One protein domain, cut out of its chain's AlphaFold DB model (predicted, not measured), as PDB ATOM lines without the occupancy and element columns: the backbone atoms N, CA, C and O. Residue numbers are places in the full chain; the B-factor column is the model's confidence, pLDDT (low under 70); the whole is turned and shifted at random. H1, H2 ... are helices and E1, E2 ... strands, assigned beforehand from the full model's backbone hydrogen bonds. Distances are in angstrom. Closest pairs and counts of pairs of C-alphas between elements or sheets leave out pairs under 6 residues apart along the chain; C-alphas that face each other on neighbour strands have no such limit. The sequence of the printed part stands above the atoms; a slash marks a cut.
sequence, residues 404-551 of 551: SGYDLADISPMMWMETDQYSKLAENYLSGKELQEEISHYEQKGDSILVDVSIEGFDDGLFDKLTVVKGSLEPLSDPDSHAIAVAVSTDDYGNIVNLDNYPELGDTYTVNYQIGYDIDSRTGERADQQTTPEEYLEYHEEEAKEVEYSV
ATOM      1  N   SER A 404      16.507  73.109  48.118       74.44
ATOM      2  CA  SER A 404      16.618  73.160  46.665       74.44
ATOM      3  C   SER A 404      17.911  72.496  46.188       74.44
ATOM      4  O   SER A 404      18.996  72.801  46.687       74.44
ATOM      5  N   GLY A 405      17.779  71.599  45.210       76.94
ATOM      6  CA  GLY A 405      18.886  71.154  44.369       76.94
ATOM      7  C   GLY A 405      19.025  72.069  43.156       76.94
ATOM      8  O   GLY A 405      18.032  72.599  42.658       76.94
ATOM      9  N   TYR A 406      20.256  72.261  42.708       76.06
ATOM     10  CA  TYR A 406      20.626  73.082  41.566       76.06
ATOM     11  C   TYR A 406      21.417  72.217  40.596       76.06
ATOM     12  O   TYR A 406      22.320  71.497  41.014       76.06
ATOM     13  N   ASP A 407      21.102  72.331  39.316       74.06
ATOM     14  CA  ASP A 407      21.840  71.679  38.240       74.06
ATOM     15  C   ASP A 407      22.328  72.737  37.242       74.06
ATOM     16  O   ASP A 407      21.794  73.851  37.175       74.06
ATOM     17  N   LEU A 408      23.376  72.408  36.498       70.00
ATOM     18  CA  LEU A 408      23.955  73.267  35.476       70.00
ATOM     19  C   LEU A 408      23.201  73.075  34.155       70.00
ATOM     20  O   LEU A 408      23.634  72.325  33.285       70.00
ATOM     21  N   ALA A 409      22.080  73.783  34.003       63.44
ATOM     22  CA  ALA A 409      21.333  73.810  32.746       63.44
ATOM     23  C   ALA A 409      22.236  74.239  31.567       63.44
ATOM     24  O   ALA A 409      23.052  75.156  31.705       63.44
ATOM     25  N   ASP A 410      22.087  73.564  30.424       65.19
ATOM     26  CA  ASP A 410      22.808  73.808  29.160       65.19
ATOM     27  C   ASP A 410      24.340  73.636  29.206       65.19
ATOM     28  O   ASP A 410      25.060  74.078  28.306       65.19
ATOM     29  N   ILE A 411      24.869  72.992  30.250       71.25
ATOM     30  CA  ILE A 411      26.294  72.683  30.368       71.25
ATOM     31  C   ILE A 411      26.442  71.181  30.576       71.25
ATOM     32  O   ILE A 411      25.884  70.624  31.514       71.25
ATOM     33  N   SER A 412      27.236  70.525  29.731       74.69
ATOM     34  CA  SER A 412      27.542  69.097  29.870       74.69
ATOM     35  C   SER A 412      28.928  68.928  30.494       74.69
ATOM     36  O   SER A 412      29.938  69.096  29.798       74.69
ATOM     37  N   PRO A 413      29.027  68.661  31.810       83.69
ATOM     38  CA  PRO A 413      30.313  68.425  32.436       83.69
ATOM     39  C   PRO A 413      30.804  67.009  32.110       83.69
ATOM     40  O   PRO A 413      30.120  66.009  32.307       83.69
ATOM     41  N   MET A 414      32.038  66.942  31.626       86.81
ATOM     42  CA  MET A 414      32.695  65.730  31.149       86.81
ATOM     43  C   MET A 414      34.026  65.548  31.869       86.81
ATOM     44  O   MET A 414      34.770  66.512  32.036       86.81
ATOM     45  N   MET A 415      34.400  64.331  32.256       88.50
ATOM     46  CA  MET A 415      35.690  64.085  32.915       88.50
ATOM     47  C   MET A 415      36.489  62.977  32.234       88.50
ATOM     48  O   MET A 415      35.943  61.958  31.817       88.50
ATOM     49  N   TRP A 416      37.809  63.147  32.168       86.44
ATOM     50  CA  TRP A 416      38.702  62.042  31.827       86.44
ATOM     51  C   TRP A 416      38.915  61.185  33.075       86.44
ATOM     52  O   TRP A 416      39.494  61.650  34.056       86.44
ATOM     53  N   MET A 417      38.451  59.940  33.033       87.88
ATOM     54  CA  MET A 417      38.576  58.977  34.123       87.88
ATOM     55  C   MET A 417      39.406  57.775  33.681       87.88
ATOM     56  O   MET A 417      39.230  57.256  32.581       87.88
ATOM     57  N   GLU A 418      40.289  57.290  34.552       89.19
ATOM     58  CA  GLU A 418      41.040  56.059  34.300       89.19
ATOM     59  C   GLU A 418      40.094  54.864  34.117       89.19
ATOM     60  O   GLU A 418      39.185  54.631  34.916       89.19
ATOM     61  N   THR A 419      40.334  54.051  33.087       88.31
ATOM     62  CA  THR A 419      39.432  52.945  32.721       88.31
ATOM     63  C   THR A 419      39.289  51.914  33.850       88.31
ATOM     64  O   THR A 419      38.209  51.358  34.058       88.31
ATOM     65  N   ASP A 420      40.361  51.662  34.612       87.56
ATOM     66  CA  ASP A 420      40.340  50.773  35.788       87.56
ATOM     67  C   ASP A 420      39.482  51.347  36.925       87.56
ATOM     68  O   ASP A 420      38.765  50.611  37.602       87.56
ATOM     69  N   GLN A 421      39.511  52.669  37.106       85.56
ATOM     70  CA  GLN A 421      38.698  53.353  38.103       85.56
ATOM     71  C   GLN A 421      37.215  53.303  37.733       85.56
ATOM     72  O   GLN A 421      36.400  52.893  38.560       85.56
ATOM     73  N   TYR A 422      36.876  53.621  36.481       87.94
ATOM     74  CA  TYR A 422      35.511  53.467  35.983       87.94
ATOM     75  C   TYR A 422      35.027  52.023  36.141       87.94
ATOM     76  O   TYR A 422      33.931  51.785  36.636       87.94
ATOM     77  N   SER A 423      35.873  51.043  35.804       87.31
ATOM     78  CA  SER A 423      35.546  49.619  35.941       87.31
ATOM     79  C   SER A 423      35.187  49.242  37.382       87.31
ATOM     80  O   SER A 423      34.184  48.569  37.597       87.31
ATOM     81  N   LYS A 424      35.948  49.717  38.378       84.31
ATOM     82  CA  LYS A 424      35.670  49.475  39.806       84.31
ATOM     83  C   LYS A 424      34.366  50.111  40.283       84.31
ATOM     84  O   LYS A 424      33.660  49.516  41.097       84.31
ATOM     85  N   LEU A 425      34.044  51.314  39.806       81.56
ATOM     86  CA  LEU A 425      32.778  51.981  40.130       81.56
ATOM     87  C   LEU A 425      31.596  51.266  39.461       81.56
ATOM     88  O   LEU A 425      30.560  51.031  40.089       81.56
ATOM     89  N   ALA A 426      31.781  50.855  38.207       81.88
ATOM     90  CA  ALA A 426      30.778  50.185  37.396       81.88
ATOM     91  C   ALA A 426      30.537  48.722  37.796       81.88
ATOM     92  O   ALA A 426      29.457  48.215  37.516       81.88
ATOM     93  N   GLU A 427      31.461  48.045  38.490       76.44
ATOM     94  CA  GLU A 427      31.282  46.666  38.992       76.44
ATOM     95  C   GLU A 427      30.038  46.486  39.877       76.44
ATOM     96  O   GLU A 427      29.504  45.381  39.990       76.44
ATOM     97  N   ASN A 428      29.547  47.571  40.484       68.62
ATOM     98  CA  ASN A 428      28.302  47.562  41.250       68.62
ATOM     99  C   ASN A 428      27.052  47.367  40.365       68.62
ATOM    100  O   ASN A 428      26.008  46.961  40.875       68.62
ATOM    101  N   TYR A 429      27.153  47.639  39.060       67.31
ATOM    102  CA  TYR A 429      26.022  47.732  38.129       67.31
ATOM    103  C   TYR A 429      26.186  46.874  36.867       67.31
ATOM    104  O   TYR A 429      25.200  46.361  36.343       67.31
ATOM    105  N   LEU A 430      27.415  46.704  36.382       74.69
ATOM    106  CA  LEU A 430      27.757  46.041  35.127       74.69
ATOM    107  C   LEU A 430      28.758  44.918  35.383       74.69
ATOM    108  O   LEU A 430      29.682  45.061  36.183       74.69
ATOM    109  N   SER A 431      28.616  43.793  34.674       75.31
ATOM    110  CA  SER A 431      29.526  42.657  34.852       75.31
ATOM    111  C   SER A 431      30.051  42.086  33.536       75.31
ATOM    112  O   SER A 431      29.344  41.954  32.536       75.31
ATOM    113  N   GLY A 432      31.333  41.708  33.540       78.62
ATOM    114  CA  GLY A 432      31.965  40.962  32.453       78.62
ATOM    115  C   GLY A 432      31.859  41.648  31.089       78.62
ATOM    116  O   GLY A 432      32.545  42.630  30.824       78.62
ATOM    117  N   LYS A 433      31.040  41.078  30.196       74.56
ATOM    118  CA  LYS A 433      30.930  41.521  28.798       74.56
ATOM    119  C   LYS A 433      30.213  42.871  28.660       74.56
ATOM    120  O   LYS A 433      30.577  43.639  27.782       74.56
ATOM    121  N   GLU A 434      29.244  43.161  29.528       74.69
ATOM    122  CA  GLU A 434      28.468  44.411  29.491       74.69
ATOM    123  C   GLU A 434      29.352  45.621  29.796       74.69
ATOM    124  O   GLU A 434      29.297  46.619  29.088       74.69
ATOM    125  N   LEU A 435      30.241  45.489  30.785       80.81
ATOM    126  CA  LEU A 435      31.205  46.529  31.141       80.81
ATOM    127  C   LEU A 435      32.172  46.838  29.987       80.81
ATOM    128  O   LEU A 435      32.450  47.996  29.700       80.81
ATOM    129  N   GLN A 436      32.672  45.801  29.306       81.75
ATOM    130  CA  GLN A 436      33.567  45.980  28.157       81.75
ATOM    131  C   GLN A 436      32.872  46.664  26.979       81.75
ATOM    132  O   GLN A 436      33.497  47.450  26.272       81.75
ATOM    133  N   GLU A 437      31.600  46.341  26.757       79.50
ATOM    134  CA  GLU A 437      30.791  46.975  25.724       79.50
ATOM    135  C   GLU A 437      30.554  48.452  26.059       79.50
ATOM    136  O   GLU A 437      30.788  49.302  25.209       79.50
ATOM    137  N   GLU A 438      30.198  48.776  27.301       80.06
ATOM    138  CA  GLU A 438      29.993  50.160  27.744       80.06
ATOM    139  C   GLU A 438      31.255  51.019  27.561       80.06
ATOM    140  O   GLU A 438      31.218  52.042  26.884       80.06
ATOM    141  N   ILE A 439      32.409  50.541  28.045       84.81
ATOM    142  CA  ILE A 439      33.705  51.238  27.927       84.81
ATOM    143  C   ILE A 439      34.083  51.523  26.464       84.81
ATOM    144  O   ILE A 439      34.792  52.487  26.179       84.81
ATOM    145  N   SER A 440      33.628  50.694  25.519       81.88
ATOM    146  CA  SER A 440      33.943  50.870  24.097       81.88
ATOM    147  C   SER A 440      33.234  52.054  23.428       81.88
ATOM    148  O   SER A 440      33.665  52.453  22.349       81.88
ATOM    149  N   HIS A 441      32.195  52.617  24.056       79.81
ATOM    150  CA  HIS A 441      31.448  53.764  23.523       79.81
ATOM    151  C   HIS A 441      32.051  55.110  23.926       79.81
ATOM    152  O   HIS A 441      31.821  56.104  23.243       79.81
ATOM    153  N   TYR A 442      32.833  55.149  25.004       84.31
ATOM    154  CA  TYR A 442      33.472  56.380  25.446       84.31
ATOM    155  C   TYR A 442      34.672  56.741  24.574       84.31
ATOM    156  O   TYR A 442      35.413  55.872  24.098       84.31
ATOM    157  N   GLU A 443      34.899  58.043  24.408       85.31
ATOM    158  CA  GLU A 443      36.129  58.531  23.798       85.31
ATOM    159  C   GLU A 443      37.324  58.086  24.648       85.31
ATOM    160  O   GLU A 443      37.317  58.220  25.871       85.31
ATOM    161  N   GLN A 444      38.357  57.534  24.007       87.00
ATOM    162  CA  GLN A 444      39.518  56.971  24.696       87.00
ATOM    163  C   GLN A 444      40.761  57.826  24.465       87.00
ATOM    164  O   GLN A 444      41.127  58.131  23.326       87.00
ATOM    165  N   LYS A 445      41.476  58.134  25.547       84.88
ATOM    166  CA  LYS A 445      42.747  58.864  25.525       84.88
ATOM    167  C   LYS A 445      43.746  58.170  26.443       84.88
ATOM    168  O   LYS A 445      43.797  58.407  27.645       84.88
ATOM    169  N   GLY A 446      44.584  57.319  25.851       88.00
ATOM    170  CA  GLY A 446      45.526  56.496  26.613       88.00
ATOM    171  C   GLY A 446      44.784  55.427  27.413       88.00
ATOM    172  O   GLY A 446      44.032  54.658  26.822       88.00
ATOM    173  N   ASP A 447      44.998  55.401  28.729       87.50
ATOM    174  CA  ASP A 447      44.319  54.484  29.657       87.50
ATOM    175  C   ASP A 447      43.039  55.102  30.270       87.50
ATOM    176  O   ASP A 447      42.338  54.450  31.046       87.50
ATOM    177  N   SER A 448      42.685  56.333  29.878       88.31
ATOM    178  CA  SER A 448      41.488  57.048  30.332       88.31
ATOM    179  C   SER A 448      40.370  57.075  29.286       88.31
ATOM    180  O   SER A 448      40.621  57.063  28.077       88.31
ATOM    181  N   ILE A 449      39.137  57.185  29.773       90.62
ATOM    182  CA  ILE A 449      37.910  57.372  29.002       90.62
ATOM    183  C   ILE A 449      37.230  58.688  29.387       90.62
ATOM    184  O   ILE A 449      37.313  59.108  30.541       90.62
ATOM    185  N   LEU A 450      36.592  59.351  28.424       87.56
ATOM    186  CA  LEU A 450      35.796  60.553  28.664       87.56
ATOM    187  C   LEU A 450      34.394  60.131  29.094       87.56
ATOM    188  O   LEU A 450      33.687  59.526  28.297       87.56
ATOM    189  N   VAL A 451      34.022  60.415  30.338       87.88
ATOM    190  CA  VAL A 451      32.723  60.037  30.907       87.88
ATOM    191  C   VAL A 451      31.906  61.274  31.247       87.88
ATOM    192  O   VAL A 451      32.449  62.249  31.777       87.88
ATOM    193  N   ASP A 452      30.605  61.206  30.969       83.62
ATOM    194  CA  ASP A 452      29.642  62.197  31.437       83.62
ATOM    195  C   ASP A 452      29.567  62.148  32.963       83.62
ATOM    196  O   ASP A 452      29.521  61.073  33.575       83.62
ATOM    197  N   VAL A 453      29.545  63.322  33.586       82.69
ATOM    198  CA  VAL A 453      29.295  63.459  35.020       82.69
ATOM    199  C   VAL A 453      28.092  64.343  35.263       82.69
ATOM    200  O   VAL A 453      27.725  65.160  34.433       82.69
ATOM    201  N   SER A 454      27.479  64.181  36.429       81.19
ATOM    202  CA  SER A 454      26.499  65.131  36.939       81.19
ATOM    203  C   SER A 454      27.144  65.913  38.078       81.19
ATOM    204  O   SER A 454      27.826  65.330  38.930       81.19
ATOM    205  N   ILE A 455      26.990  67.236  38.051       83.44
ATOM    206  CA  ILE A 455      27.490  68.140  39.085       83.44
ATOM    207  C   ILE A 455      26.303  68.920  39.617       83.44
ATOM    208  O   ILE A 455      25.830  69.863  38.993       83.44
ATOM    209  N   GLU A 456      25.861  68.517  40.801       83.69
ATOM    210  CA  GLU A 456      24.704  69.091  41.468       83.69
ATOM    211  C   GLU A 456      25.150  69.985  42.629       83.69
ATOM    212  O   GLU A 456      26.092  69.678  43.369       83.69
ATOM    213  N   GLY A 457      24.455  71.105  42.800       84.62
ATOM    214  CA  GLY A 457      24.542  71.963  43.973       84.62
ATOM    215  C   GLY A 457      23.350  71.739  44.894       84.62
ATOM    216  O   GLY A 457      22.241  71.488  44.436       84.62
ATOM    217  N   PHE A 458      23.547  71.894  46.198       83.88
ATOM    218  CA  PHE A 458      22.473  71.832  47.189       83.88
ATOM    219  C   PHE A 458      22.430  73.129  47.998       83.88
ATOM    220  O   PHE A 458      23.444  73.809  48.148       83.88
ATOM    221  N   ASP A 459      21.264  73.497  48.519       80.81
ATOM    222  CA  ASP A 459      21.198  74.490  49.590       80.81
ATOM    223  C   ASP A 459      21.515  73.863  50.963       80.81
ATOM    224  O   ASP A 459      21.630  72.640  51.110       80.81
ATOM    225  N   ASP A 460      21.624  74.708  51.992       80.00
ATOM    226  CA  ASP A 460      21.922  74.283  53.366       80.00
ATOM    227  C   ASP A 460      20.927  73.226  53.891       80.00
ATOM    228  O   ASP A 460      21.307  72.316  54.627       80.00
ATOM    229  N   GLY A 461      19.655  73.305  53.484       78.12
ATOM    230  CA  GLY A 461      18.604  72.403  53.949       78.12
ATOM    231  C   GLY A 461      18.742  70.978  53.412       78.12
ATOM    232  O   GLY A 461      18.399  70.026  54.117       78.12
ATOM    233  N   LEU A 462      19.237  70.809  52.181       78.75
ATOM    234  CA  LEU A 462      19.600  69.492  51.643       78.75
ATOM    235  C   LEU A 462      20.979  69.037  52.125       78.75
ATOM    236  O   LEU A 462      21.140  67.854  52.434       78.75
ATOM    237  N   PHE A 463      21.946  69.950  52.259       82.38
ATOM    238  CA  PHE A 463      23.272  69.626  52.793       82.38
ATOM    239  C   PHE A 463      23.201  69.038  54.209       82.38
ATOM    240  O   PHE A 463      23.867  68.038  54.484       82.38
ATOM    241  N   ASP A 464      22.334  69.572  55.073       79.19
ATOM    242  CA  ASP A 464      22.112  69.063  56.434       79.19
ATOM    243  C   ASP A 464      21.544  67.631  56.474       79.19
ATOM    244  O   ASP A 464      21.653  66.940  57.492       79.19
ATOM    245  N   LYS A 465      20.942  67.157  55.374       78.75
ATOM    246  CA  LYS A 465      20.442  65.780  55.256       78.75
ATOM    247  C   LYS A 465      21.516  64.791  54.800       78.75
ATOM    248  O   LYS A 465      21.302  63.580  54.909       78.75
ATOM    249  N   LEU A 466      22.662  65.259  54.302       83.25
ATOM    250  CA  LEU A 466      23.726  64.374  53.843       83.25
ATOM    251  C   LEU A 466      24.434  63.707  55.024       83.25
ATOM    252  O   LEU A 466      24.830  64.334  56.006       83.25
ATOM    253  N   THR A 467      24.658  62.400  54.905       86.19
ATOM    254  CA  THR A 467      25.479  61.665  55.869       86.19
ATOM    255  C   THR A 467      26.929  61.671  55.407       86.19
ATOM    256  O   THR A 467      27.293  60.971  54.464       86.19
ATOM    257  N   VAL A 468      27.779  62.438  56.093       89.12
ATOM    258  CA  VAL A 468      29.217  62.470  55.800       89.12
ATOM    259  C   VAL A 468      29.860  61.149  56.210       89.12
ATOM    260  O   VAL A 468      29.969  60.821  57.392       89.12
ATOM    261  N   VAL A 469      30.310  60.395  55.213       88.00
ATOM    262  CA  VAL A 469      31.005  59.116  55.398       88.00
ATOM    263  C   VAL A 469      32.473  59.323  55.780       88.00
ATOM    264  O   VAL A 469      32.990  58.652  56.677       88.00
ATOM    265  N   LYS A 470      33.156  60.242  55.093       87.44
ATOM    266  CA  LYS A 470      34.588  60.524  55.243       87.44
ATOM    267  C   LYS A 470      34.848  61.974  54.825       87.44
ATOM    268  O   LYS A 470      34.256  62.431  53.857       87.44
ATOM    269  N   GLY A 471      35.728  62.679  55.537       90.56
ATOM    270  CA  GLY A 471      36.071  64.076  55.233       90.56
ATOM    271  C   GLY A 471      35.162  65.102  55.914       90.56
ATOM    272  O   GLY A 471      34.669  64.859  57.016       90.56
ATOM    273  N   SER A 472      35.005  66.265  55.281       89.75
ATOM    274  CA  SER A 472      34.182  67.392  55.736       89.75
ATOM    275  C   SER A 472      33.562  68.080  54.522       89.75
ATOM    276  O   SER A 472      34.231  68.200  53.501       89.75
ATOM    277  N   LEU A 473      32.320  68.555  54.648       89.75
ATOM    278  CA  LEU A 473      31.646  69.348  53.611       89.75
ATOM    279  C   LEU A 473      31.959  70.850  53.714       89.75
ATOM    280  O   LEU A 473      31.620  71.597  52.808       89.75
ATOM    281  N   GLU A 474      32.632  71.299  54.782       88.88
ATOM    282  CA  GLU A 474      32.993  72.715  54.983       88.88
ATOM    283  C   GLU A 474      33.693  73.371  53.774       88.88
ATOM    284  O   GLU A 474      33.382  74.529  53.490       88.88
ATOM    285  N   PRO A 475      34.602  72.694  53.036       90.81
ATOM    286  CA  PRO A 475      35.240  73.292  51.864       90.81
ATOM    287  C   PRO A 475      34.259  73.677  50.750       90.81
ATOM    288  O   PRO A 475      34.537  74.621  50.018       90.81
ATOM    289  N   LEU A 476      33.104  73.007  50.639       88.12
ATOM    290  CA  LEU A 476      32.102  73.301  49.606       88.12
ATOM    291  C   LEU A 476      31.471  74.690  49.769       88.12
ATOM    292  O   LEU A 476      30.938  75.240  48.812       88.12
ATOM    293  N   SER A 477      31.537  75.277  50.969       85.00
ATOM    294  CA  SER A 477      31.032  76.629  51.230       85.00
ATOM    295  C   SER A 477      31.988  77.740  50.780       85.00
ATOM    296  O   SER A 477      31.603  78.909  50.798       85.00
ATOM    297  N   ASP A 478      33.234  77.410  50.423       87.94
ATOM    298  CA  ASP A 478      34.226  78.362  49.925       87.94
ATOM    299  C   ASP A 478      34.265  78.330  48.384       87.94
ATOM    300  O   ASP A 478      34.710  77.332  47.816       87.94
ATOM    301  N   PRO A 479      33.836  79.405  47.690       83.75
ATOM    302  CA  PRO A 479      33.803  79.454  46.227       83.75
ATOM    303  C   PRO A 479      35.165  79.254  45.551       83.75
ATOM    304  O   PRO A 479      35.210  78.857  44.389       83.75
ATOM    305  N   ASP A 480      36.262  79.533  46.259       87.75
ATOM    306  CA  ASP A 480      37.623  79.427  45.726       87.75
ATOM    307  C   ASP A 480      38.283  78.070  46.051       87.75
ATOM    308  O   ASP A 480      39.421  77.820  45.642       87.75
ATOM    309  N   SER A 481      37.607  77.182  46.794       88.31
ATOM    310  CA  SER A 481      38.197  75.916  47.251       88.31
ATOM    311  C   SER A 481      38.334  74.871  46.151       88.31
ATOM    312  O   SER A 481      39.184  73.985  46.264       88.31
ATOM    313  N   HIS A 482      37.488  74.948  45.117       89.44
ATOM    314  CA  HIS A 482      37.319  73.900  44.110       89.44
ATOM    315  C   HIS A 482      37.174  72.498  44.735       89.44
ATOM    316  O   HIS A 482      37.697  71.509  44.221       89.44
ATOM    317  N   ALA A 483      36.490  72.398  45.873       91.75
ATOM    318  CA  ALA A 483      36.183  71.119  46.498       91.75
ATOM    319  C   ALA A 483      34.910  70.501  45.900       91.75
ATOM    320  O   ALA A 483      33.983  71.218  45.528       91.75
ATOM    321  N   ILE A 484      34.855  69.173  45.842       91.12
ATOM    322  CA  ILE A 484      33.669  68.392  45.477       91.12
ATOM    323  C   ILE A 484      33.411  67.317  46.527       91.12
ATOM    324  O   ILE A 484      34.332  66.831  47.170       91.12
ATOM    325  N   ALA A 485      32.154  66.909  46.677       91.12
ATOM    326  CA  ALA A 485      31.805  65.719  47.442       91.12
ATOM    327  C   ALA A 485      31.362  64.611  46.487       91.12
ATOM    328  O   ALA A 485      30.544  64.831  45.599       91.12
ATOM    329  N   VAL A 486      31.886  63.403  46.691       89.50
ATOM    330  CA  VAL A 486      31.527  62.232  45.886       89.50
ATOM    331  C   VAL A 486      30.480  61.408  46.626       89.50
ATOM    332  O   VAL A 486      30.709  60.944  47.747       89.50
ATOM    333  N   ALA A 487      29.325  61.203  45.992       87.75
ATOM    334  CA  ALA A 487      28.269  60.360  46.533       87.75
ATOM    335  C   ALA A 487      28.677  58.876  46.497       87.75
ATOM    336  O   ALA A 487      29.127  58.357  45.474       87.75
ATOM    337  N   VAL A 488      28.487  58.175  47.619       86.62
ATOM    338  CA  VAL A 488      28.775  56.737  47.739       86.62
ATOM    339  C   VAL A 488      27.493  55.927  47.872       86.62
ATOM    340  O   VAL A 488      26.528  56.351  48.503       86.62
ATOM    341  N   SER A 489      27.480  54.730  47.292       81.31
ATOM    342  CA  SER A 489      26.328  53.833  47.361       81.31
ATOM    343  C   SER A 489      26.276  53.078  48.691       81.31
ATOM    344  O   SER A 489      27.277  52.519  49.148       81.31
ATOM    345  N   THR A 490      25.087  53.002  49.289       79.00
ATOM    346  CA  THR A 490      24.824  52.223  50.507       79.00
ATOM    347  C   THR A 490      23.815  51.098  50.270       79.00
ATOM    348  O   THR A 490      22.979  51.160  49.364       79.00
ATOM    349  N   ASP A 491      23.878  50.060  51.104       76.69
ATOM    350  CA  ASP A 491      22.828  49.046  51.218       76.69
ATOM    351  C   ASP A 491      21.608  49.565  52.013       76.69
ATOM    352  O   ASP A 491      21.608  50.680  52.537       76.69
ATOM    353  N   ASP A 492      20.567  48.734  52.147       67.00
ATOM    354  CA  ASP A 492      19.302  49.074  52.836       67.00
ATOM    355  C   ASP A 492      19.442  49.264  54.368       67.00
ATOM    356  O   ASP A 492      18.466  49.504  55.099       67.00
ATOM    357  N   TYR A 493      20.659  49.106  54.885       73.50
ATOM    358  CA  TYR A 493      21.029  49.336  56.277       73.50
ATOM    359  C   TYR A 493      21.999  50.514  56.428       73.50
ATOM    360  O   TYR A 493      22.458  50.763  57.543       73.50
ATOM    361  N   GLY A 494      22.296  51.235  55.343       74.81
ATOM    362  CA  GLY A 494      23.237  52.351  55.336       74.81
ATOM    363  C   GLY A 494      24.704  51.914  55.361       74.81
ATOM    364  O   GLY A 494      25.579  52.743  55.608       74.81
ATOM    365  N   ASN A 495      25.008  50.632  55.130       84.25
ATOM    366  CA  ASN A 495      26.394  50.192  55.004       84.25
ATOM    367  C   ASN A 495      26.902  50.528  53.606       84.25
ATOM    368  O   ASN A 495      26.255  50.213  52.608       84.25
ATOM    369  N   ILE A 496      28.086  51.124  53.533       84.25
ATOM    370  CA  ILE A 496      28.689  51.515  52.261       84.25
ATOM    371  C   ILE A 496      29.131  50.268  51.499       84.25
ATOM    372  O   ILE A 496      29.790  49.382  52.052       84.25
ATOM    373  N   VAL A 497      28.784  50.217  50.219       80.19
ATOM    374  CA  VAL A 497      29.164  49.129  49.320       80.19
ATOM    375  C   VAL A 497      30.493  49.486  48.665       80.19
ATOM    376  O   VAL A 497      30.596  50.512  48.004       80.19
ATOM    377  N   ASN A 498      31.508  48.636  48.848       79.81
ATOM    378  CA  ASN A 498      32.820  48.762  48.201       79.81
ATOM    379  C   ASN A 498      33.456  50.161  48.351       79.81
ATOM    380  O   ASN A 498      33.868  50.760  47.364       79.81
ATOM    381  N   LEU A 499      33.552  50.680  49.586       81.69
ATOM    382  CA  LEU A 499      34.129  52.008  49.860       81.69
ATOM    383  C   LEU A 499      35.526  52.196  49.237       81.69
ATOM    384  O   LEU A 499      35.839  53.285  48.774       81.69
ATOM    385  N   ASP A 500      36.324  51.128  49.171       82.50
ATOM    386  CA  ASP A 500      37.672  51.136  48.585       82.50
ATOM    387  C   ASP A 500      37.687  51.399  47.058       82.50
ATOM    388  O   ASP A 500      38.757  51.606  46.487       82.50
ATOM    389  N   ASN A 501      36.527  51.376  46.384       84.25
ATOM    390  CA  ASN A 501      36.400  51.676  44.952       84.25
ATOM    391  C   ASN A 501      36.214  53.178  44.668       84.25
ATOM    392  O   ASN A 501      36.286  53.582  43.508       84.25
ATOM    393  N   TYR A 502      35.964  53.992  45.696       85.38
ATOM    394  CA  TYR A 502      35.775  55.439  45.580       85.38
ATOM    395  C   TYR A 502      37.102  56.199  45.763       85.38
ATOM    396  O   TYR A 502      38.025  55.660  46.379       85.38
ATOM    397  N   PRO A 503      37.218  57.434  45.238       85.38
ATOM    398  CA  PRO A 503      38.404  58.268  45.433       85.38
ATOM    399  C   PRO A 503      38.729  58.527  46.907       85.38
ATOM    400  O   PRO A 503      37.855  58.570  47.778       85.38
ATOM    401  N   GLU A 504      40.015  58.726  47.175       87.50
ATOM    402  CA  GLU A 504      40.533  59.126  48.475       87.50
ATOM    403  C   GLU A 504      40.476  60.653  48.643       87.50
ATOM    404  O   GLU A 504      40.435  61.414  47.679       87.50
ATOM    405  N   LEU A 505      40.476  61.118  49.898       90.31
ATOM    406  CA  LEU A 505      40.463  62.556  50.181       90.31
ATOM    407  C   LEU A 505      41.736  63.217  49.643       90.31
ATOM    408  O   LEU A 505      42.846  62.777  49.965       90.31
ATOM    409  N   GLY A 506      41.565  64.309  48.904       86.88
ATOM    410  CA  GLY A 506      42.649  65.028  48.239       86.88
ATOM    411  C   GLY A 506      43.038  64.485  46.861       86.88
ATOM    412  O   GLY A 506      43.952  65.049  46.257       86.88
ATOM    413  N   ASP A 507      42.371  63.441  46.356       89.25
ATOM    414  CA  ASP A 507      42.431  63.107  44.931       89.25
ATOM    415  C   ASP A 507      41.851  64.269  44.112       89.25
ATOM    416  O   ASP A 507      40.916  64.946  44.552       89.25
ATOM    417  N   THR A 508      42.413  64.515  42.926       88.69
ATOM    418  CA  THR A 508      41.963  65.590  42.038       88.69
ATOM    419  C   THR A 508      41.368  65.056  40.746       88.69
ATOM    420  O   THR A 508      41.837  64.062  40.189       88.69
ATOM    421  N   TYR A 509      40.347  65.750  40.248       85.88
ATOM    422  CA  TYR A 509      39.722  65.472  38.961       85.88
ATOM    423  C   TYR A 509      39.661  66.719  38.105       85.88
ATOM    424  O   TYR A 509      39.279  67.788  38.573       85.88
ATOM    425  N   THR A 510      39.976  66.565  36.827       87.25
ATOM    426  CA  THR A 510      39.779  67.617  35.834       87.25
ATOM    427  C   THR A 510      38.435  67.406  35.154       87.25
ATOM    428  O   THR A 510      38.240  66.416  34.445       87.25
ATOM    429  N   VAL A 511      37.514  68.339  35.383       87.50
ATOM    430  CA  VAL A 511      36.209  68.383  34.725       87.50
ATOM    431  C   VAL A 511      36.263  69.418  33.611       87.50
ATOM    432  O   VAL A 511      36.665  70.562  33.822       87.50
ATOM    433  N   ASN A 512      35.843  69.003  32.428       86.12
ATOM    434  CA  ASN A 512      35.707  69.822  31.240       86.12
ATOM    435  C   ASN A 512      34.253  70.273  31.140       86.12
ATOM    436  O   ASN A 512      33.355  69.445  31.004       86.12
ATOM    437  N   TYR A 513      34.029  71.579  31.201       83.62
ATOM    438  CA  TYR A 513      32.720  72.170  30.962       83.62
ATOM    439  C   TYR A 513      32.647  72.590  29.503       83.62
ATOM    440  O   TYR A 513      33.316  73.548  29.098       83.62
ATOM    441  N   GLN A 514      31.857  71.865  28.719       76.50
ATOM    442  CA  GLN A 514      31.504  72.280  27.370       76.50
ATOM    443  C   GLN A 514      30.246  73.142  27.464       76.50
ATOM    444  O   GLN A 514      29.211  72.686  27.951       76.50
ATOM    445  N   ILE A 515      30.372  74.410  27.073       71.19
ATOM    446  CA  ILE A 515      29.274  75.375  27.110       71.19
ATOM    447  C   ILE A 515      28.795  75.573  25.678       71.19
ATOM    448  O   ILE A 515      29.520  76.128  24.847       71.19
ATOM    449  N   GLY A 516      27.578  75.111  25.411       70.81
ATOM    450  CA  GLY A 516      26.840  75.410  24.193       70.81
ATOM    451  C   GLY A 516      25.841  76.530  24.447       70.81
ATOM    452  O   GLY A 516      25.197  76.566  25.491       70.81
ATOM    453  N   TYR A 517      25.713  77.474  23.522       71.81
ATOM    454  CA  TYR A 517      24.606  78.428  23.530       71.81
ATOM    455  C   TYR A 517      24.292  78.916  22.128       71.81
ATOM    456  O   TYR A 517      25.165  78.985  21.264       71.81
ATOM    457  N   ASP A 518      23.056  79.350  21.929       76.25
ATOM    458  CA  ASP A 518      22.663  79.983  20.680       76.25
ATOM    459  C   ASP A 518      23.082  81.459  20.650       76.25
ATOM    460  O   ASP A 518      22.968  82.192  21.641       76.25
ATOM    461  N   ILE A 519      23.551  81.918  19.492       81.50
ATOM    462  CA  ILE A 519      23.797  83.329  19.180       81.50
ATOM    463  C   ILE A 519      22.818  83.823  18.117       81.50
ATOM    464  O   ILE A 519      22.398  83.072  17.241       81.50
ATOM    465  N   ASP A 520      22.477  85.111  18.158       83.94
ATOM    466  CA  ASP A 520      21.797  85.771  17.047       83.94
ATOM    467  C   ASP A 520      22.831  86.038  15.946       83.94
ATOM    468  O   ASP A 520      23.623  86.977  16.026       83.94
ATOM    469  N   SER A 521      22.813  85.232  14.889       80.56
ATOM    470  CA  SER A 521      23.674  85.332  13.702       80.56
ATOM    471  C   SER A 521      23.723  86.728  13.051       80.56
ATOM    472  O   SER A 521      24.654  87.032  12.300       80.56
ATOM    473  N   ARG A 522      22.761  87.626  13.326       83.31
ATOM    474  CA  ARG A 522      22.782  89.019  12.838       83.31
ATOM    475  C   ARG A 522      23.681  89.924  13.670       83.31
ATOM    476  O   ARG A 522      24.223  90.892  13.132       83.31
ATOM    477  N   THR A 523      23.766  89.674  14.971       82.62
ATOM    478  CA  THR A 523      24.466  90.531  15.940       82.62
ATOM    479  C   THR A 523      25.754  89.887  16.447       82.62
ATOM    480  O   THR A 523      26.676  90.608  16.825       82.62
ATOM    481  N   GLY A 524      25.847  88.556  16.396       74.44
ATOM    482  CA  GLY A 524      26.902  87.759  17.016       74.44
ATOM    483  C   GLY A 524      26.835  87.751  18.545       74.44
ATOM    484  O   GLY A 524      27.793  87.329  19.186       74.44
ATOM    485  N   GLU A 525      25.751  88.265  19.135       79.69
ATOM    486  CA  GLU A 525      25.520  88.268  20.580       79.69
ATOM    487  C   GLU A 525      24.658  87.066  20.983       79.69
ATOM    488  O   GLU A 525      23.950  86.500  20.150       79.69
ATOM    489  N   ARG A 526      24.718  86.672  22.263       76.81
ATOM    490  CA  ARG A 526      23.929  85.553  22.797       76.81
ATOM    491  C   ARG A 526      22.447  85.770  22.497       76.81
ATOM    492  O   ARG A 526      21.916  86.847  22.775       76.81
ATOM    493  N   ALA A 527      21.815  84.765  21.908       70.75
ATOM    494  CA  ALA A 527      20.421  84.835  21.535       70.75
ATOM    495  C   ALA A 527      19.548  84.874  22.788       70.75
ATOM    496  O   ALA A 527      19.706  84.077  23.712       70.75
ATOM    497  N   ASP A 528      18.607  85.807  22.806       70.56
ATOM    498  CA  ASP A 528      17.468  85.743  23.710       70.56
ATOM    499  C   ASP A 528      16.419  84.854  23.041       70.56
ATOM    500  O   ASP A 528      15.834  85.258  22.031       70.56
ATOM    501  N   GLN A 529      16.208  83.650  23.575       59.22
ATOM    502  CA  GLN A 529      15.285  82.662  23.010       59.22
ATOM    503  C   GLN A 529      13.839  83.181  22.903       59.22
ATOM    504  O   GLN A 529      13.085  82.705  22.062       59.22
ATOM    505  N   GLN A 530      13.449  84.206  23.675       53.09
ATOM    506  CA  GLN A 530      12.101  84.782  23.615       53.09
ATOM    507  C   GLN A 530      11.946  85.870  22.542       53.09
ATOM    508  O   GLN A 530      10.825  86.200  22.144       53.09
ATOM    509  N   THR A 531      13.045  86.482  22.086       66.50
ATOM    510  CA  THR A 531      12.997  87.642  21.174       66.50
ATOM    511  C   THR A 531      13.781  87.464  19.879       66.50
ATOM    512  O   THR A 531      13.542  88.198  18.911       66.50
ATOM    513  N   THR A 532      14.679  86.485  19.826       67.31
ATOM    514  CA  THR A 532      15.504  86.169  18.662       67.31
ATOM    515  C   THR A 532      14.741  85.203  17.758       67.31
ATOM    516  O   THR A 532      14.422  84.101  18.189       67.31
ATOM    517  N   PRO A 533      14.412  85.585  16.509       69.56
ATOM    518  CA  PRO A 533      13.769  84.670  15.575       69.56
ATOM    519  C   PRO A 533      14.682  83.485  15.256       69.56
ATOM    520  O   PRO A 533      15.870  83.680  15.008       69.56
ATOM    521  N   GLU A 534      14.096  82.296  15.185       63.31
ATOM    522  CA  GLU A 534      14.786  81.014  15.010       63.31
ATOM    523  C   GLU A 534      15.696  80.959  13.773       63.31
ATOM    524  O   GLU A 534      16.803  80.439  13.829       63.31
ATOM    525  N   GLU A 535      15.296  81.616  12.675       68.56
ATOM    526  CA  GLU A 535      16.107  81.734  11.449       68.56
ATOM    527  C   GLU A 535      17.459  82.439  11.659       68.56
ATOM    528  O   GLU A 535      18.318  82.410  10.775       68.56
ATOM    529  N   TYR A 536      17.625  83.101  12.805       72.19
ATOM    530  CA  TYR A 536      18.851  83.764  13.202       72.19
ATOM    531  C   TYR A 536      19.562  83.090  14.374       72.19
ATOM    532  O   TYR A 536      20.625  83.586  14.729       72.19
ATOM    533  N   LEU A 537      19.044  81.998  14.942       74.94
ATOM    534  CA  LEU A 537      19.742  81.230  15.971       74.94
ATOM    535  C   LEU A 537      20.856  80.397  15.330       74.94
ATOM    536  O   LEU A 537      20.628  79.631  14.396       74.94
ATOM    537  N   GLU A 538      22.076  80.565  15.820       76.94
ATOM    538  CA  GLU A 538      23.228  79.753  15.440       76.94
ATOM    539  C   GLU A 538      23.843  79.167  16.710       76.94
ATOM    540  O   GLU A 538      24.229  79.912  17.609       76.94
ATOM    541  N   TYR A 539      23.924  77.839  16.794       75.81
ATOM    542  CA  TYR A 539      24.510  77.164  17.947       75.81
ATOM    543  C   TYR A 539      26.027  77.360  17.955       75.81
ATOM    544  O   TYR A 539      26.727  77.030  16.990       75.81
ATOM    545  N   HIS A 540      26.533  77.912  19.050       73.69
ATOM    546  CA  HIS A 540      27.936  78.210  19.255       73.69
ATOM    547  C   HIS A 540      28.459  77.441  20.469       73.69
ATOM    548  O   HIS A 540      27.939  77.563  21.577       73.69
ATOM    549  N   GLU A 541      29.540  76.690  20.270       73.56
ATOM    550  CA  GLU A 541      30.261  76.028  21.355       73.56
ATOM    551  C   GLU A 541      31.488  76.852  21.738       73.56
ATOM    552  O   GLU A 541      32.327  77.191  20.899       73.56
ATOM    553  N   GLU A 542      31.601  77.184  23.020       74.19
ATOM    554  CA  GLU A 542      32.829  77.762  23.553       74.19
ATOM    555  C   GLU A 542      33.932  76.711  23.710       74.19
ATOM    556  O   GLU A 542      33.687  75.508  23.817       74.19
ATOM    557  N   GLU A 543      35.182  77.182  23.735       71.75
ATOM    558  CA  GLU A 543      36.321  76.330  24.070       71.75
ATOM    559  C   GLU A 543      36.105  75.741  25.469       71.75
ATOM    560  O   GLU A 543      35.860  76.481  26.427       71.75
ATOM    561  N   ALA A 544      36.168  74.410  25.570       72.88
ATOM    562  CA  ALA A 544      35.882  73.700  26.808       72.88
ATOM    563  C   ALA A 544      36.737  74.246  27.956       72.88
ATOM    564  O   ALA A 544      37.965  74.349  27.860       72.88
ATOM    565  N   LYS A 545      36.079  74.600  29.060       81.69
ATOM    566  CA  LYS A 545      36.757  75.129  30.237       81.69
ATOM    567  C   LYS A 545      37.122  73.979  31.160       81.69
ATOM    568  O   LYS A 545      36.245  73.354  31.750       81.69
ATOM    569  N   GLU A 546      38.415  73.729  31.312       85.81
ATOM    570  CA  GLU A 546      38.919  72.742  32.267       85.81
ATOM    571  C   GLU A 546      38.982  73.361  33.671       85.81
ATOM    572  O   GLU A 546      39.550  74.440  33.871       85.81
ATOM    573  N   VAL A 547      38.401  72.682  34.659       87.25
ATOM    574  CA  VAL A 547      38.506  73.040  36.077       87.25
ATOM    575  C   VAL A 547      38.964  71.813  36.852       87.25
ATOM    576  O   VAL A 547      38.407  70.726  36.705       87.25
ATOM    577  N   GLU A 548      39.996  71.989  37.670       90.00
ATOM    578  CA  GLU A 548      40.487  70.949  38.569       90.00
ATOM    579  C   GLU A 548      39.762  71.054  39.912       90.00
ATOM    580  O   GLU A 548      39.762  72.115  40.534       90.00
ATOM    581  N   TYR A 549      39.155  69.953  40.343       90.75
ATOM    582  CA  TYR A 549      38.472  69.813  41.622       90.75
ATOM    583  C   TYR A 549      39.213  68.846  42.538       90.75
ATOM    584  O   TYR A 549      39.891  67.939  42.059       90.75
ATOM    585  N   SER A 550      39.043  69.011  43.848       92.00
ATOM    586  CA  SER A 550      39.573  68.115  44.882       92.00
ATOM    587  C   SER A 550      38.453  67.451  45.684       92.00
ATOM    588  O   SER A 550      37.464  68.108  46.003       92.00
ATOM    589  N   VAL A 551      38.605  66.158  45.985       90.31
ATOM    590  CA  VAL A 551      37.639  65.344  46.755       90.31
ATOM    591  C   VAL A 551      37.782  65.524  48.262       90.31
ATOM    592  O   VAL A 551      38.935  65.463  48.763       90.31
TER     593      VAL A 551
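What this domain is: This is residues 404 to 551 of the 551 residues of the protein "FtsX-like permease family protein" of Dorea sp. BIOML-A1 (UniProt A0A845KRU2). A long, strongly twisted antiparallel sheet runs through the domain with E5 as its spine: E2 and then E3 lie to one side of E5, E7 and E6 follow each other along its other side, and the E5-E6 hairpin with its loop forms an arm at one end of the longest axis. Around the other part of E5, H1 and H2 lie by the E3 edge, the small E1-E4 sheet with H3 lies away from E5, and a long winding link makes the opposite end. The 148 printed residues hold four helices and seven strands in the order E1 E2 H1 H2 E3 E4 H3 H4 E5 E6 E7; the class is mixed, helices and strands, with under half of the residues in named elements. The whole is loose, with a radius of gyration of the C-alphas of 19.0 A and spans of 57 by 41 by 28 A.

How they stand to each other: Start at E5, residues 508 to 520, in the branched sheet. On one side of it find E2, residues 411 to 418, antiparallel, with N 414 and O 512 at 2.9 A. On its other side its pairing is staggered: E7, residues 545 to 550, pairs with 508 to 513, N 549 and O 509 at 2.8 A, and E6, residues 537 to 541, forms a hairpin with E5, N 519 and O 538 at 2.8 A. E5 lies on one side of E2, and on the other side of E2 look for the antiparallel edge strand E3, residues 448 to 452, with N 449 and O 417 at 2.8 A. H1, residues 419 to 426, only grazes this sheet, with residues 419 to 422. H1 and H2, residues 433 to 439, only just touch, with 3 pairs of C-alphas within 8 A, the closest Ser 423 and Leu 435 at 7.2 A. E1, residues 405 to 407, and E4, residues 456 to 458, make an antiparallel sheet, N 406 and O 457 at 2.7 A. H3, residues 460 to 463, and H4, residues 474 to 477, are apart. In H1 and H2 every O i to N i+4 pair is within hydrogen-bond range; H3 and H4 are too short for such a pair.

Where its parts are: Find C-alpha 508 at (41.963, 65.590, 42.038); E5 runs 37.9 A to C-alpha 520 at (21.797, 85.771, 17.047). E2 measures 22.6 A, E7 16.5 A, E3 13.0 A and E6 12.9 A. E1 begins at C-alpha 405, (18.886, 71.154, 44.369).

The domain as a whole: The C-alphas farthest apart, of Tyr 493 and Arg 522, are 58.9 A apart. The printed part has no cut; the links H4 to E5 and E5 to E6 are long. Mean pLDDT of the printed part is 81.2, with residues 409 to 410, 428 to 429, 492 and 529 to 535 under 70.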